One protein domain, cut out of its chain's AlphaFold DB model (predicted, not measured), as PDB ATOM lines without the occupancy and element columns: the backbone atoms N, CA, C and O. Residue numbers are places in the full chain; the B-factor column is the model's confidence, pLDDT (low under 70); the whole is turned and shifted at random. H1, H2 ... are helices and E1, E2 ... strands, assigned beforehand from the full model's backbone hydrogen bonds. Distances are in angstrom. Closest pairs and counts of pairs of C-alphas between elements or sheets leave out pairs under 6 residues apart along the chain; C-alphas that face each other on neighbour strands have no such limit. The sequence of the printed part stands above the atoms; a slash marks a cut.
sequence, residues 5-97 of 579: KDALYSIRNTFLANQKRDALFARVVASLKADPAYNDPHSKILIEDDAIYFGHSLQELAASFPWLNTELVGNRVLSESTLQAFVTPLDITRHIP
ATOM      1  N   LYS A   5      50.389  19.655  30.337       88.62
ATOM      2  CA  LYS A   5      49.756  18.588  29.545       88.62
ATOM      3  C   LYS A   5      49.143  19.076  28.224       88.62
ATOM      4  O   LYS A   5      48.861  18.256  27.364       88.62
ATOM      5  N   ASP A   6      48.916  20.384  28.099       87.75
ATOM      6  CA  ASP A   6      48.333  21.035  26.925       87.75
ATOM      7  C   ASP A   6      49.430  21.686  26.050       87.75
ATOM      8  O   ASP A   6      49.130  22.360  25.064       87.75
ATOM      9  N   ALA A   7      50.707  21.532  26.425       92.25
ATOM     10  CA  ALA A   7      51.843  22.026  25.659       92.25
ATOM     11  C   ALA A   7      52.078  21.177  24.405       92.25
ATOM     12  O   ALA A   7      51.898  19.964  24.423       92.25
ATOM     13  N   LEU A   8      52.547  21.817  23.335       92.25
ATOM     14  CA  LEU A   8      52.981  21.148  22.110       92.25
ATOM     15  C   LEU A   8      54.493  20.868  22.152       92.25
ATOM     16  O   LEU A   8      54.941  19.810  21.712       92.25
ATOM     17  N   TYR A   9      55.266  21.780  22.757       92.69
ATOM     18  CA  TYR A   9      56.721  21.676  22.925       92.69
ATOM     19  C   TYR A   9      57.153  22.099  24.331       92.69
ATOM     20  O   TYR A   9      56.508  22.938  24.966       92.69
ATOM     21  N   SER A  10      58.279  21.567  24.807       93.94
ATOM     22  CA  SER A  10      59.014  22.141  25.935       93.94
ATOM     23  C   SER A  10      60.507  22.233  25.667       93.94
ATOM     24  O   SER A  10      61.090  21.288  25.147       93.94
ATOM     25  N   ILE A  11      61.130  23.311  26.128       92.62
ATOM     26  CA  ILE A  11      62.583  23.477  26.178       92.62
ATOM     27  C   ILE A  11      63.028  23.215  27.620       92.62
ATOM     28  O   ILE A  11      62.539  23.881  28.531       92.62
ATOM     29  N   ARG A  12      63.938  22.262  27.843       89.94
ATOM     30  CA  ARG A  12      64.402  21.838  29.176       89.94
ATOM     31  C   ARG A  12      65.898  22.050  29.398       89.94
ATOM     32  O   ARG A  12      66.732  21.833  28.508       89.94
ATOM     33  N   ASN A  13      66.238  22.363  30.644       84.94
ATOM     34  CA  ASN A  13      67.586  22.376  31.192       84.94
ATOM     35  C   ASN A  13      67.851  21.095  32.014       84.94
ATOM     36  O   ASN A  13      67.841  21.100  33.239       84.94
ATOM     37  N   THR A  14      68.038  19.961  31.332       70.62
ATOM     38  CA  THR A  14      68.281  18.658  31.973       70.62
ATOM     39  C   THR A  14      69.636  18.598  32.700       70.62
ATOM     40  O   THR A  14      70.624  19.172  32.250       70.62
ATOM     41  N   PHE A  15      69.675  17.855  33.814       55.31
ATOM     42  CA  PHE A  15      70.659  17.879  34.919       55.31
ATOM     43  C   PHE A  15      72.171  17.700  34.618       55.31
ATOM     44  O   PHE A  15      72.973  17.666  35.552       55.31
ATOM     45  N   LEU A  16      72.607  17.591  33.362       57.88
ATOM     46  CA  LEU A  16      74.033  17.554  33.020       57.88
ATOM     47  C   LEU A  16      74.617  18.974  33.055       57.88
ATOM     48  O   LEU A  16      74.541  19.712  32.072       57.88
ATOM     49  N   ALA A  17      75.194  19.332  34.208       55.38
ATOM     50  CA  ALA A  17      75.737  20.655  34.510       55.38
ATOM     51  C   ALA A  17      76.708  21.160  33.426       55.38
ATOM     52  O   ALA A  17      77.823  20.658  33.265       55.38
ATOM     53  N   ASN A  18      76.287  22.192  32.697       71.56
ATOM     54  CA  ASN A  18      77.069  22.837  31.653       71.56
ATOM     55  C   ASN A  18      76.767  24.335  31.682       71.56
ATOM     56  O   ASN A  18      75.724  24.769  31.203       71.56
ATOM     57  N   GLN A  19      77.718  25.136  32.167       75.75
ATOM     58  CA  GLN A  19      77.548  26.584  32.350       75.75
ATOM     59  C   GLN A  19      77.072  27.320  31.082       75.75
ATOM     60  O   GLN A  19      76.363  28.320  31.178       75.75
ATOM     61  N   LYS A  20      77.426  26.834  29.879       78.00
ATOM     62  CA  LYS A  20      76.948  27.423  28.613       78.00
ATOM     63  C   LYS A  20      75.456  27.173  28.383       78.00
ATOM     64  O   LYS A  20      74.788  28.021  27.795       78.00
ATOM     65  N   ARG A  21      74.952  26.022  28.835       82.25
ATOM     66  CA  ARG A  21      73.544  25.627  28.766       82.25
ATOM     67  C   ARG A  21      72.704  26.422  29.757       82.25
ATOM     68  O   ARG A  21      71.714  27.012  29.342       82.25
ATOM     69  N   ASP A  22      73.151  26.517  31.008       86.12
ATOM     70  CA  ASP A  22      72.474  27.308  32.045       86.12
ATOM     71  C   ASP A  22      72.360  28.779  31.619       86.12
ATOM     72  O   ASP A  22      71.285  29.375  31.674       86.12
ATOM     73  N   ALA A  23      73.448  29.344  31.080       88.38
ATOM     74  CA  ALA A  23      73.453  30.698  30.534       88.38
ATOM     75  C   ALA A  23      72.528  30.866  29.313       88.38
ATOM     76  O   ALA A  23      71.944  31.935  29.142       88.38
ATOM     77  N   LEU A  24      72.394  29.853  28.449       89.56
ATOM     78  CA  LEU A  24      71.463  29.871  27.312       89.56
ATOM     79  C   LEU A  24      70.002  29.788  27.782       89.56
ATOM     80  O   LEU A  24      69.193  30.612  27.365       89.56
ATOM     81  N   PHE A  25      69.672  28.874  28.699       92.50
ATOM     82  CA  PHE A  25      68.329  28.768  29.276       92.50
ATOM     83  C   PHE A  25      67.918  30.067  29.982       92.50
ATOM     84  O   PHE A  25      66.851  30.614  29.704       92.50
ATOM     85  N   ALA A  26      68.803  30.624  30.816       92.44
ATOM     86  CA  ALA A  26      68.572  31.889  31.505       92.44
ATOM     87  C   ALA A  26      68.355  33.063  30.532       92.44
ATOM     88  O   ALA A  26      67.471  33.885  30.774       92.44
ATOM     89  N   ARG A  27      69.095  33.128  29.409       92.69
ATOM     90  CA  ARG A  27      68.840  34.125  28.351       92.69
ATOM     91  C   ARG A  27      67.476  33.937  27.700       92.69
ATOM     92  O   ARG A  27      66.745  34.912  27.598       92.69
ATOM     93  N   VAL A  28      67.101  32.716  27.307       93.88
ATOM     94  CA  VAL A  28      65.784  32.454  26.693       93.88
ATOM     95  C   VAL A  28      64.647  32.835  27.652       93.88
ATOM     96  O   VAL A  28      63.708  33.513  27.242       93.88
ATOM     97  N   VAL A  29      64.757  32.489  28.940       95.69
ATOM     98  CA  VAL A  29      63.789  32.891  29.978       95.69
ATOM     99  C   VAL A  29      63.729  34.413  30.153       95.69
ATOM    100  O   VAL A  29      62.636  34.967  30.272       95.69
ATOM    101  N   ALA A  30      64.875  35.099  30.173       94.81
ATOM    102  CA  ALA A  30      64.930  36.554  30.304       94.81
ATOM    103  C   ALA A  30      64.321  37.263  29.082       94.81
ATOM    104  O   ALA A  30      63.504  38.166  29.254       94.81
ATOM    105  N   SER A  31      64.654  36.812  27.870       94.69
ATOM    106  CA  SER A  31      64.108  37.334  26.615       94.69
ATOM    107  C   SER A  31      62.598  37.118  26.514       94.69
ATOM    108  O   SER A  31      61.894  38.065  26.190       94.69
ATOM    109  N   LEU A  32      62.076  35.936  26.883       94.56
ATOM    110  CA  LEU A  32      60.624  35.712  26.974       94.56
ATOM    111  C   LEU A  32      59.968  36.687  27.954       94.56
ATOM    112  O   LEU A  32      59.020  37.367  27.589       94.56
ATOM    113  N   LYS A  33      60.479  36.799  29.187       93.81
ATOM    114  CA  LYS A  33      59.882  37.669  30.217       93.81
ATOM    115  C   LYS A  33      59.924  39.160  29.850       93.81
ATOM    116  O   LYS A  33      59.059  39.908  30.301       93.81
ATOM    117  N   ALA A  34      60.904  39.579  29.050       89.56
ATOM    118  CA  ALA A  34      61.010  40.935  28.514       89.56
ATOM    119  C   ALA A  34      60.102  41.192  27.294       89.56
ATOM    120  O   ALA A  34      59.825  42.349  26.980       89.56
ATOM    121  N   ASP A  35      59.637  40.144  26.611       89.06
ATOM    122  CA  ASP A  35      58.793  40.255  25.425       89.06
ATOM    123  C   ASP A  35      57.331  40.584  25.811       89.06
ATOM    124  O   ASP A  35      56.717  39.874  26.620       89.06
ATOM    125  N   PRO A  36      56.710  41.637  25.245       85.38
ATOM    126  CA  PRO A  36      55.297  41.925  25.477       85.38
ATOM    127  C   PRO A  36      54.364  40.760  25.114       85.38
ATOM    128  O   PRO A  36      53.332  40.604  25.764       85.38
ATOM    129  N   ALA A  37      54.722  39.922  24.132       87.62
ATOM    130  CA  ALA A  37      53.894  38.793  23.705       87.62
ATOM    131  C   ALA A  37      53.806  37.671  24.755       87.62
ATOM    132  O   ALA A  37      52.791  36.983  24.816       87.62
ATOM    133  N   TYR A  38      54.811  37.513  25.624       90.06
ATOM    134  CA  TYR A  38      54.752  36.571  26.750       90.06
ATOM    135  C   TYR A  38      53.693  36.978  27.786       90.06
ATOM    136  O   TYR A  38      52.989  36.126  28.330       90.06
ATOM    137  N   ASN A  39      53.558  38.287  28.020       86.62
ATOM    138  CA  ASN A  39      52.630  38.872  28.989       86.62
ATOM    139  C   ASN A  39      51.171  38.926  28.487       86.62
ATOM    140  O   ASN A  39      50.279  39.337  29.233       86.62
ATOM    141  N   ASP A  40      50.906  38.503  27.246       89.44
ATOM    142  CA  ASP A  40      49.550  38.293  26.740       89.44
ATOM    143  C   ASP A  40      48.883  37.124  27.502       89.44
ATOM    144  O   ASP A  40      49.466  36.041  27.586       89.44
ATOM    145  N   PRO A  41      47.658  37.279  28.045       89.19
ATOM    146  CA  PRO A  41      46.971  36.206  28.774       89.19
ATOM    147  C   PRO A  41      46.669  34.960  27.920       89.19
ATOM    148  O   PRO A  41      46.331  33.911  28.472       89.19
ATOM    149  N   HIS A  42      46.795  35.059  26.595       91.56
ATOM    150  CA  HIS A  42      46.632  33.977  25.630       91.56
ATOM    151  C   HIS A  42      47.961  33.483  25.029       91.56
ATOM    152  O   HIS A  42      47.931  32.708  24.078       91.56
ATOM    153  N   SER A  43      49.119  33.879  25.578       91.81
ATOM    154  CA  SER A  43      50.448  33.481  25.077       91.81
ATOM    155  C   SER A  43      50.728  31.975  25.138       91.81
ATOM    156  O   SER A  43      51.590  31.483  24.414       91.81
ATOM    157  N   LYS A  44      50.028  31.246  26.023       94.38
ATOM    158  CA  LYS A  44      50.222  29.810  26.312       94.38
ATOM    159  C   LYS A  44      51.699  29.434  26.509       94.38
ATOM    160  O   LYS A  44      52.167  28.413  26.004       94.38
ATOM    161  N   ILE A  45      52.423  30.255  27.270       95.25
ATOM    162  CA  ILE A  45      53.788  29.966  27.717       95.25
ATOM    163  C   ILE A  45      53.788  29.792  29.234       95.25
ATOM    164  O   ILE A  45      53.294  30.646  29.968       95.25
ATOM    165  N   LEU A  46      54.363  28.688  29.707       95.12
ATOM    166  CA  LEU A  46      54.595  28.424  31.127       95.12
ATOM    167  C   LEU A  46      56.099  28.255  31.353       95.12
ATOM    168  O   LEU A  46      56.711  27.373  30.758       95.12
ATOM    169  N   ILE A  47      56.681  29.098  32.206       95.25
ATOM    170  CA  ILE A  47      58.096  29.036  32.594       95.25
ATOM    171  C   ILE A  47      58.192  28.492  34.019       95.25
ATOM    172  O   ILE A  47      57.544  29.014  34.925       95.25
ATOM    173  N   GLU A  48      59.045  27.492  34.204       93.69
ATOM    174  CA  GLU A  48      59.456  26.920  35.485       93.69
ATOM    175  C   GLU A  48      60.986  26.955  35.620       93.69
ATOM    176  O   GLU A  48      61.686  27.459  34.737       93.69
ATOM    177  N   ASP A  49      61.508  26.437  36.733       89.62
ATOM    178  CA  ASP A  49      62.929  26.525  37.086       89.62
ATOM    179  C   ASP A  49      63.852  25.801  36.087       89.62
ATOM    180  O   ASP A  49      64.932  26.306  35.776       89.62
ATOM    181  N   ASP A  50      63.429  24.648  35.551       89.69
ATOM    182  CA  ASP A  50      64.199  23.816  34.610       89.69
ATOM    183  C   ASP A  50      63.545  23.656  33.224       89.69
ATOM    184  O   ASP A  50      64.125  23.016  32.341       89.69
ATOM    185  N   ALA A  51      62.351  24.215  33.001       94.00
ATOM    186  CA  ALA A  51      61.576  23.990  31.783       94.00
ATOM    187  C   ALA A  51      60.758  25.209  31.330       94.00
ATOM    188  O   ALA A  51      60.217  25.967  32.130       94.00
ATOM    189  N   ILE A  52      60.608  25.357  30.014       95.88
ATOM    190  CA  ILE A  52      59.642  26.258  29.378       95.88
ATOM    191  C   ILE A  52      58.699  25.404  28.538       95.88
ATOM    192  O   ILE A  52      59.168  24.616  27.721       95.88
ATOM    193  N   TYR A  53      57.391  25.572  28.703       96.12
ATOM    194  CA  TYR A  53      56.346  24.871  27.957       96.12
ATOM    195  C   TYR A  53      55.608  25.842  27.034       96.12
ATOM    196  O   TYR A  53      55.236  26.933  27.466       96.12
ATOM    197  N   PHE A  54      55.349  25.424  25.794       95.50
ATOM    198  CA  PHE A  54      54.713  26.231  24.751       95.50
ATOM    199  C   PHE A  54      53.471  25.528  24.195       95.50
ATOM    200  O   PHE A  54      53.559  24.399  23.714       95.50
ATOM    201  N   GLY A  55      52.320  26.200  24.207       94.19
ATOM    202  CA  GLY A  55      51.061  25.736  23.603       94.19
ATOM    203  C   GLY A  55      50.911  26.064  22.112       94.19
ATOM    204  O   GLY A  55      49.785  26.187  21.637       94.19
ATOM    205  N   HIS A  56      52.029  26.250  21.403       92.56
ATOM    206  CA  HIS A  56      52.109  26.740  20.022       92.56
ATOM    207  C   HIS A  56      53.114  25.923  19.204       92.56
ATOM    208  O   HIS A  56      54.070  25.378  19.759       92.56
ATOM    209  N   SER A  57      52.898  25.824  17.890       90.12
ATOM    210  CA  SER A  57      53.808  25.140  16.967       90.12
ATOM    211  C   SER A  57      55.145  25.872  16.824       90.12
ATOM    212  O   SER A  57      55.232  27.081  17.040       90.12
ATOM    213  N   LEU A  58      56.191  25.167  16.378       88.88
ATOM    214  CA  LEU A  58      57.488  25.791  16.078       88.88
ATOM    215  C   LEU A  58      57.366  26.948  15.068       88.88
ATOM    216  O   LEU A  58      58.084  27.934  15.197       88.88
ATOM    217  N   GLN A  59      56.420  26.873  14.124       86.94
ATOM    218  CA  GLN A  59      56.142  27.945  13.163       86.94
ATOM    219  C   GLN A  59      55.535  29.188  13.833       86.94
ATOM    220  O   GLN A  59      55.978  30.305  13.570       86.94
ATOM    221  N   GLU A  60      54.552  29.017  14.721       91.50
ATOM    222  CA  GLU A  60      53.978  30.119  15.511       91.50
ATOM    223  C   GLU A  60      55.014  30.747  16.453       91.50
ATOM    224  O   GLU A  60      55.044  31.968  16.608       91.50
ATOM    225  N   LEU A  61      55.894  29.933  17.048       92.50
ATOM    226  CA  LEU A  61      56.995  30.411  17.887       92.50
ATOM    227  C   LEU A  61      58.049  31.167  17.071       92.50
ATOM    228  O   LEU A  61      58.476  32.234  17.497       92.50
ATOM    229  N   ALA A  62      58.416  30.681  15.881       89.31
ATOM    230  CA  ALA A  62      59.331  31.373  14.972       89.31
ATOM    231  C   ALA A  62      58.768  32.718  14.476       89.31
ATOM    232  O   ALA A  62      59.530  33.661  14.267       89.31
ATOM    233  N   ALA A  63      57.444  32.812  14.300       88.00
ATOM    234  CA  ALA A  63      56.753  34.048  13.936       88.00
ATOM    235  C   ALA A  63      56.651  35.042  15.108       88.00
ATOM    236  O   ALA A  63      56.843  36.240  14.914       88.00
ATOM    237  N   SER A  64      56.352  34.549  16.313       90.44
ATOM    238  CA  SER A  64      56.082  35.385  17.496       90.44
ATOM    239  C   SER A  64      57.347  35.795  18.245       90.44
ATOM    240  O   SER A  64      57.421  36.905  18.760       90.44
ATOM    241  N   PHE A  65      58.367  34.936  18.241       91.75
ATOM    242  CA  PHE A  65      59.663  35.160  18.874       91.75
ATOM    243  C   PHE A  65      60.799  34.901  17.867       91.75
ATOM    244  O   PHE A  65      61.554  33.944  18.030       91.75
ATOM    245  N   PRO A  66      60.988  35.734  16.820       88.31
ATOM    246  CA  PRO A  66      62.014  35.486  15.799       88.31
ATOM    247  C   PRO A  66      63.441  35.395  16.359       88.31
ATOM    248  O   PRO A  66      64.297  34.736  15.778       88.31
ATOM    249  N   TRP A  67      63.700  36.021  17.512       89.62
ATOM    250  CA  TRP A  67      64.969  35.930  18.238       89.62
ATOM    251  C   TRP A  67      65.252  34.518  18.789       89.62
ATOM    252  O   TRP A  67      66.415  34.155  18.973       89.62
ATOM    253  N   LEU A  68      64.216  33.698  19.005       90.56
ATOM    254  CA  LEU A  68      64.332  32.313  19.470       90.56
ATOM    255  C   LEU A  68      65.015  31.427  18.419       90.56
ATOM    256  O   LEU A  68      65.759  30.515  18.777       90.56
ATOM    257  N   ASN A  69      64.844  31.746  17.130       89.50
ATOM    258  CA  ASN A  69      65.603  31.128  16.043       89.50
ATOM    259  C   ASN A  69      67.112  31.281  16.292       89.50
ATOM    260  O   ASN A  69      67.840  30.291  16.313       89.50
ATOM    261  N   THR A  70      67.569  32.506  16.566       87.38
ATOM    262  CA  THR A  70      68.989  32.822  16.776       87.38
ATOM    263  C   THR A  70      69.577  32.091  17.983       87.38
ATOM    264  O   THR A  70      70.681  31.559  17.882       87.38
ATOM    265  N   GLU A  71      68.847  32.027  19.101       88.50
ATOM    266  CA  GLU A  71      69.306  31.357  20.330       88.50
ATOM    267  C   GLU A  71      69.307  29.818  20.224       88.50
ATOM    268  O   GLU A  71      70.155  29.172  20.838       88.50
ATOM    269  N   LEU A  72      68.392  29.210  19.450       86.38
ATOM    270  CA  LEU A  72      68.264  27.745  19.359       86.38
ATOM    271  C   LEU A  72      68.932  27.117  18.125       86.38
ATOM    272  O   LEU A  72      69.486  26.026  18.229       86.38
ATOM    273  N   VAL A  73      68.859  27.766  16.958       86.88
ATOM    274  CA  VAL A  73      69.262  27.203  15.646       86.88
ATOM    275  C   VAL A  73      70.103  28.161  14.776       86.88
ATOM    276  O   VAL A  73      70.514  27.813  13.658       86.88
ATOM    277  N   GLY A  74      70.410  29.356  15.292       85.81
ATOM    278  CA  GLY A  74      71.150  30.410  14.597       85.81
ATOM    279  C   GLY A  74      70.315  31.094  13.510       85.81
ATOM    280  O   GLY A  74      69.119  31.311  13.665       85.81
ATOM    281  N   ASN A  75      70.934  31.408  12.369       83.62
ATOM    282  CA  ASN A  75      70.287  32.113  11.249       83.62
ATOM    283  C   ASN A  75      69.333  31.214  10.420       83.62
ATOM    284  O   ASN A  75      69.278  31.333   9.196       83.62
ATOM    285  N   ARG A  76      68.632  30.267  11.055       84.81
ATOM    286  CA  ARG A  76      67.730  29.289  10.418       84.81
ATOM    287  C   ARG A  76      66.320  29.428  10.969       84.81
ATOM    288  O   ARG A  76      66.133  29.912  12.075       84.81
ATOM    289  N   VAL A  77      65.325  28.967  10.217       82.75
ATOM    290  CA  VAL A  77      63.938  28.917  10.700       82.75
ATOM    291  C   VAL A  77      63.795  27.774  11.709       82.75
ATOM    292  O   VAL A  77      64.099  26.624  11.380       82.75
ATOM    293  N   LEU A  78      63.307  28.069  12.917       86.81
ATOM    294  CA  LEU A  78      62.965  27.045  13.903       86.81
ATOM    295  C   LEU A  78      61.869  26.131  13.335       86.81
ATOM    296  O   LEU A  78      60.741  26.544  13.082       86.81
ATOM    297  N   SER A  79      62.244  24.882  13.082       84.88
ATOM    298  CA  SER A  79      61.442  23.873  12.391       84.88
ATOM    299  C   SER A  79      61.929  22.484  12.787       84.88
ATOM    300  O   SER A  79      63.076  22.327  13.206       84.88
ATOM    301  N   GLU A  80      61.083  21.471  12.614       80.50
ATOM    302  CA  GLU A  80      61.402  20.086  12.979       80.50
ATOM    303  C   GLU A  80      62.637  19.550  12.249       80.50
ATOM    304  O   GLU A  80      63.544  19.001  12.869       80.50
ATOM    305  N   SER A  81      62.737  19.812  10.943       79.81
ATOM    306  CA  SER A  81      63.909  19.460  10.137       79.81
ATOM    307  C   SER A  81      65.189  20.141  10.631       79.81
ATOM    308  O   SER A  81      66.261  19.539  10.604       79.81
ATOM    309  N   THR A  82      65.094  21.376  11.133       84.19
ATOM    310  CA  THR A  82      66.248  22.093  11.693       84.19
ATOM    311  C   THR A  82      66.619  21.565  13.080       84.19
ATOM    312  O   THR A  82      67.804  21.407  13.354       84.19
ATOM    313  N   LEU A  83      65.649  21.220  13.933       83.25
ATOM    314  CA  LEU A  83      65.920  20.586  15.230       83.25
ATOM    315  C   LEU A  83      66.507  19.175  15.085       83.25
ATOM    316  O   LEU A  83      67.357  18.782  15.878       83.25
ATOM    317  N   GLN A  84      66.111  18.432  14.050       80.19
ATOM    318  CA  GLN A  84      66.688  17.123  13.744       80.19
ATOM    319  C   GLN A  84      68.109  17.227  13.158       80.19
ATOM    320  O   GLN A  84      68.945  16.361  13.413       80.19
ATOM    321  N   ALA A  85      68.397  18.278  12.382       81.31
ATOM    322  CA  ALA A  85      69.699  18.485  11.744       81.31
ATOM    323  C   ALA A  85      70.746  19.186  12.635       81.31
ATOM    324  O   ALA A  85      71.941  19.098  12.343       81.31
ATOM    325  N   PHE A  86      70.335  19.893  13.696       77.31
ATOM    326  CA  PHE A  86      71.227  20.695  14.540       77.31
ATOM    327  C   PHE A  86      71.038  20.410  16.032       77.31
ATOM    328  O   PHE A  86      69.974  20.633  16.601       77.31
ATOM    329  N   VAL A  87      72.124  19.999  16.695       68.81
ATOM    330  CA  VAL A  87      72.150  19.804  18.150       68.81
ATOM    331  C   VAL A  87      72.217  21.159  18.856       68.81
ATOM    332  O   VAL A  87      73.261  21.814  18.876       68.81
ATOM    333  N   THR A  88      71.106  21.567  19.464       74.50
ATOM    334  CA  THR A  88      71.068  22.664  20.442       74.50
ATOM    335  C   THR A  88      71.538  22.173  21.824       74.50
ATOM    336  O   THR A  88      71.334  21.004  22.156       74.50
ATOM    337  N   PRO A  89      72.168  23.021  22.666       75.19
ATOM    338  CA  PRO A  89      72.507  22.651  24.043       75.19
ATOM    339  C   PRO A  89      71.289  22.440  24.955       75.19
ATOM    340  O   PRO A  89      71.448  21.879  26.038       75.19
ATOM    341  N   LEU A  90      70.105  22.932  24.572       82.81
ATOM    342  CA  LEU A  90      68.858  22.733  25.314       82.81
ATOM    343  C   LEU A  90      68.083  21.537  24.765       82.81
ATOM    344  O   LEU A  90      68.104  21.261  23.573       82.81
ATOM    345  N   ASP A  91      67.372  20.843  25.646       86.88
ATOM    346  CA  ASP A  91      66.641  19.629  25.291       86.88
ATOM    347  C   ASP A  91      65.219  20.025  24.882       86.88
ATOM    348  O   ASP A  91      64.471  20.570  25.699       86.88
ATOM    349  N   ILE A  92      64.880  19.857  23.602       88.62
ATOM    350  CA  ILE A  92      63.598  20.291  23.039       88.62
ATOM    351  C   ILE A  92      62.715  19.068  22.827       88.62
ATOM    352  O   ILE A  92      62.903  18.282  21.904       88.62
ATOM    353  N   THR A  93      61.729  18.920  23.706       88.50
ATOM    354  CA  THR A  93      60.783  17.803  23.715       88.50
ATOM    355  C   THR A  93      59.488  18.199  23.009       88.50
ATOM    356  O   THR A  93      58.879  19.207  23.373       88.50
ATOM    357  N   ARG A  94      59.026  17.389  22.050       87.38
ATOM    358  CA  ARG A  94      57.661  17.453  21.503       87.38
ATOM    359  C   ARG A  94      56.714  16.658  22.416       87.38
ATOM    360  O   ARG A  94      57.064  15.557  22.831       87.38
ATOM    361  N   HIS A  95      55.537  17.205  22.720       88.31
ATOM    362  CA  HIS A  95      54.498  16.565  23.561       88.31
ATOM    363  C   HIS A  95      53.259  16.121  22.774       88.31
ATOM    364  O   HIS A  95      52.393  15.436  23.312       88.31
ATOM    365  N   ILE A  96      53.189  16.494  21.497       83.25
ATOM    366  CA  ILE A  96      52.215  15.998  20.518       83.25
ATOM    367  C   ILE A  96      52.820  14.888  19.645       83.25
ATOM    368  O   ILE A  96      54.051  14.785  19.573       83.25
ATOM    369  N   PRO A  97      51.988  14.087  18.948       83.94
ATOM    370  CA  PRO A  97      52.456  13.217  17.872       83.94
ATOM    371  C   PRO A  97      53.298  13.986  16.851       83.94
ATOM    372  O   PRO A  97      53.190  15.211  16.720       83.94
TER     373      PRO A  97
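This is residues 5 to 97 of the 579 residues of an uncharacterized protein of Legionella waltersii (UniProt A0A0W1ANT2). One small sheet of four short strands stands as a wall; the longest helix, H1, runs slantwise over one face, and the short helices H2, H3 and H4 lie toward that same side, with H4 out past the E4 edge. The other face has no named helix. You are looking at 93 printed residues with four named helices and four named strands, along the chain E1 H1 E2 E3 H2 H3 H4 E4; the sheet's order is E2 - E3 - E1 - E4, all antiparallel. The class is mixed, helices and strands, and the whole is compact, with a radius of gyration of the C-alphas of 12.4 A and spans of 33 by 28 by 26 A.

Start at the inner strands E3, residues 51 to 54, and E1, residues 9 to 12: N 11 and O 52 are 2.8 A apart, within hydrogen-bond range. Beside E3 look for the edge strand E2, residues 45 to 47, with N 53 and O 46 at 2.8 A; E2 and E3 form a hairpin. Beside E1 is the other edge strand, E4, residues 91 to 94, with N 10 and O 93 at 2.8 A. H1, residues 19 to 34, is on the sheet at a height over the sheet of 10.1 A, which gives two layers, a sheet with a helix on one face. H1 lies over E2 and E3, and its line and that of E2 stand at 47 degrees on the local plane, slantwise to the strands. E1, H1 and E2 form a split strand-helix-strand unit, two strands running the same way with E3 between them, and its crossover is right-handed. With its residues 24 to 28 alone, H1 only just touches H3, residues 66 to 72, with 3 pairs of C-alphas within 8 A; the closest C-alphas, of Val 28 and Glu 71, are 7.4 A apart, at a shallow tilt of 14 degrees, opposite ways. H2, residues 58 to 64, and H3 only just touch, with 3 such pairs, and only at the corner; their closest C-alphas, of Ala 62 and Asn 69, are 6.4 A apart. H4, residues 80 to 85, touches no helix; it is close but not clearly touching H2, the C-alphas of Leu 58 and Glu 80 being 7.6 A apart. Every O i to N i+4 pair is within hydrogen-bond range in H1, H2 and H4, and 2 of 3 are in H3.

Find C-alpha 9 at (56.721, 21.676, 22.925), where E1 begins its 9.9 A. From C-alpha 19 at (77.548, 26.584, 32.350), H1 runs 22.2 A to C-alpha 34. E2 measures 6.6 A, E3 10.1 A, H2 9.8 A, H3 10.6 A and H4 8.5 A. E4 covers 10.0 A and ends at C-alpha 94, (57.661, 17.453, 21.503).

The two C-alphas farthest apart, of Pro 41 and Ala 85, are 33.5 A apart. The printed part has no cut, and no link is long. Look for low confidence, a pLDDT under 70, at residues 15 to 17 and residue 87; the mean of the printed part is 86.9.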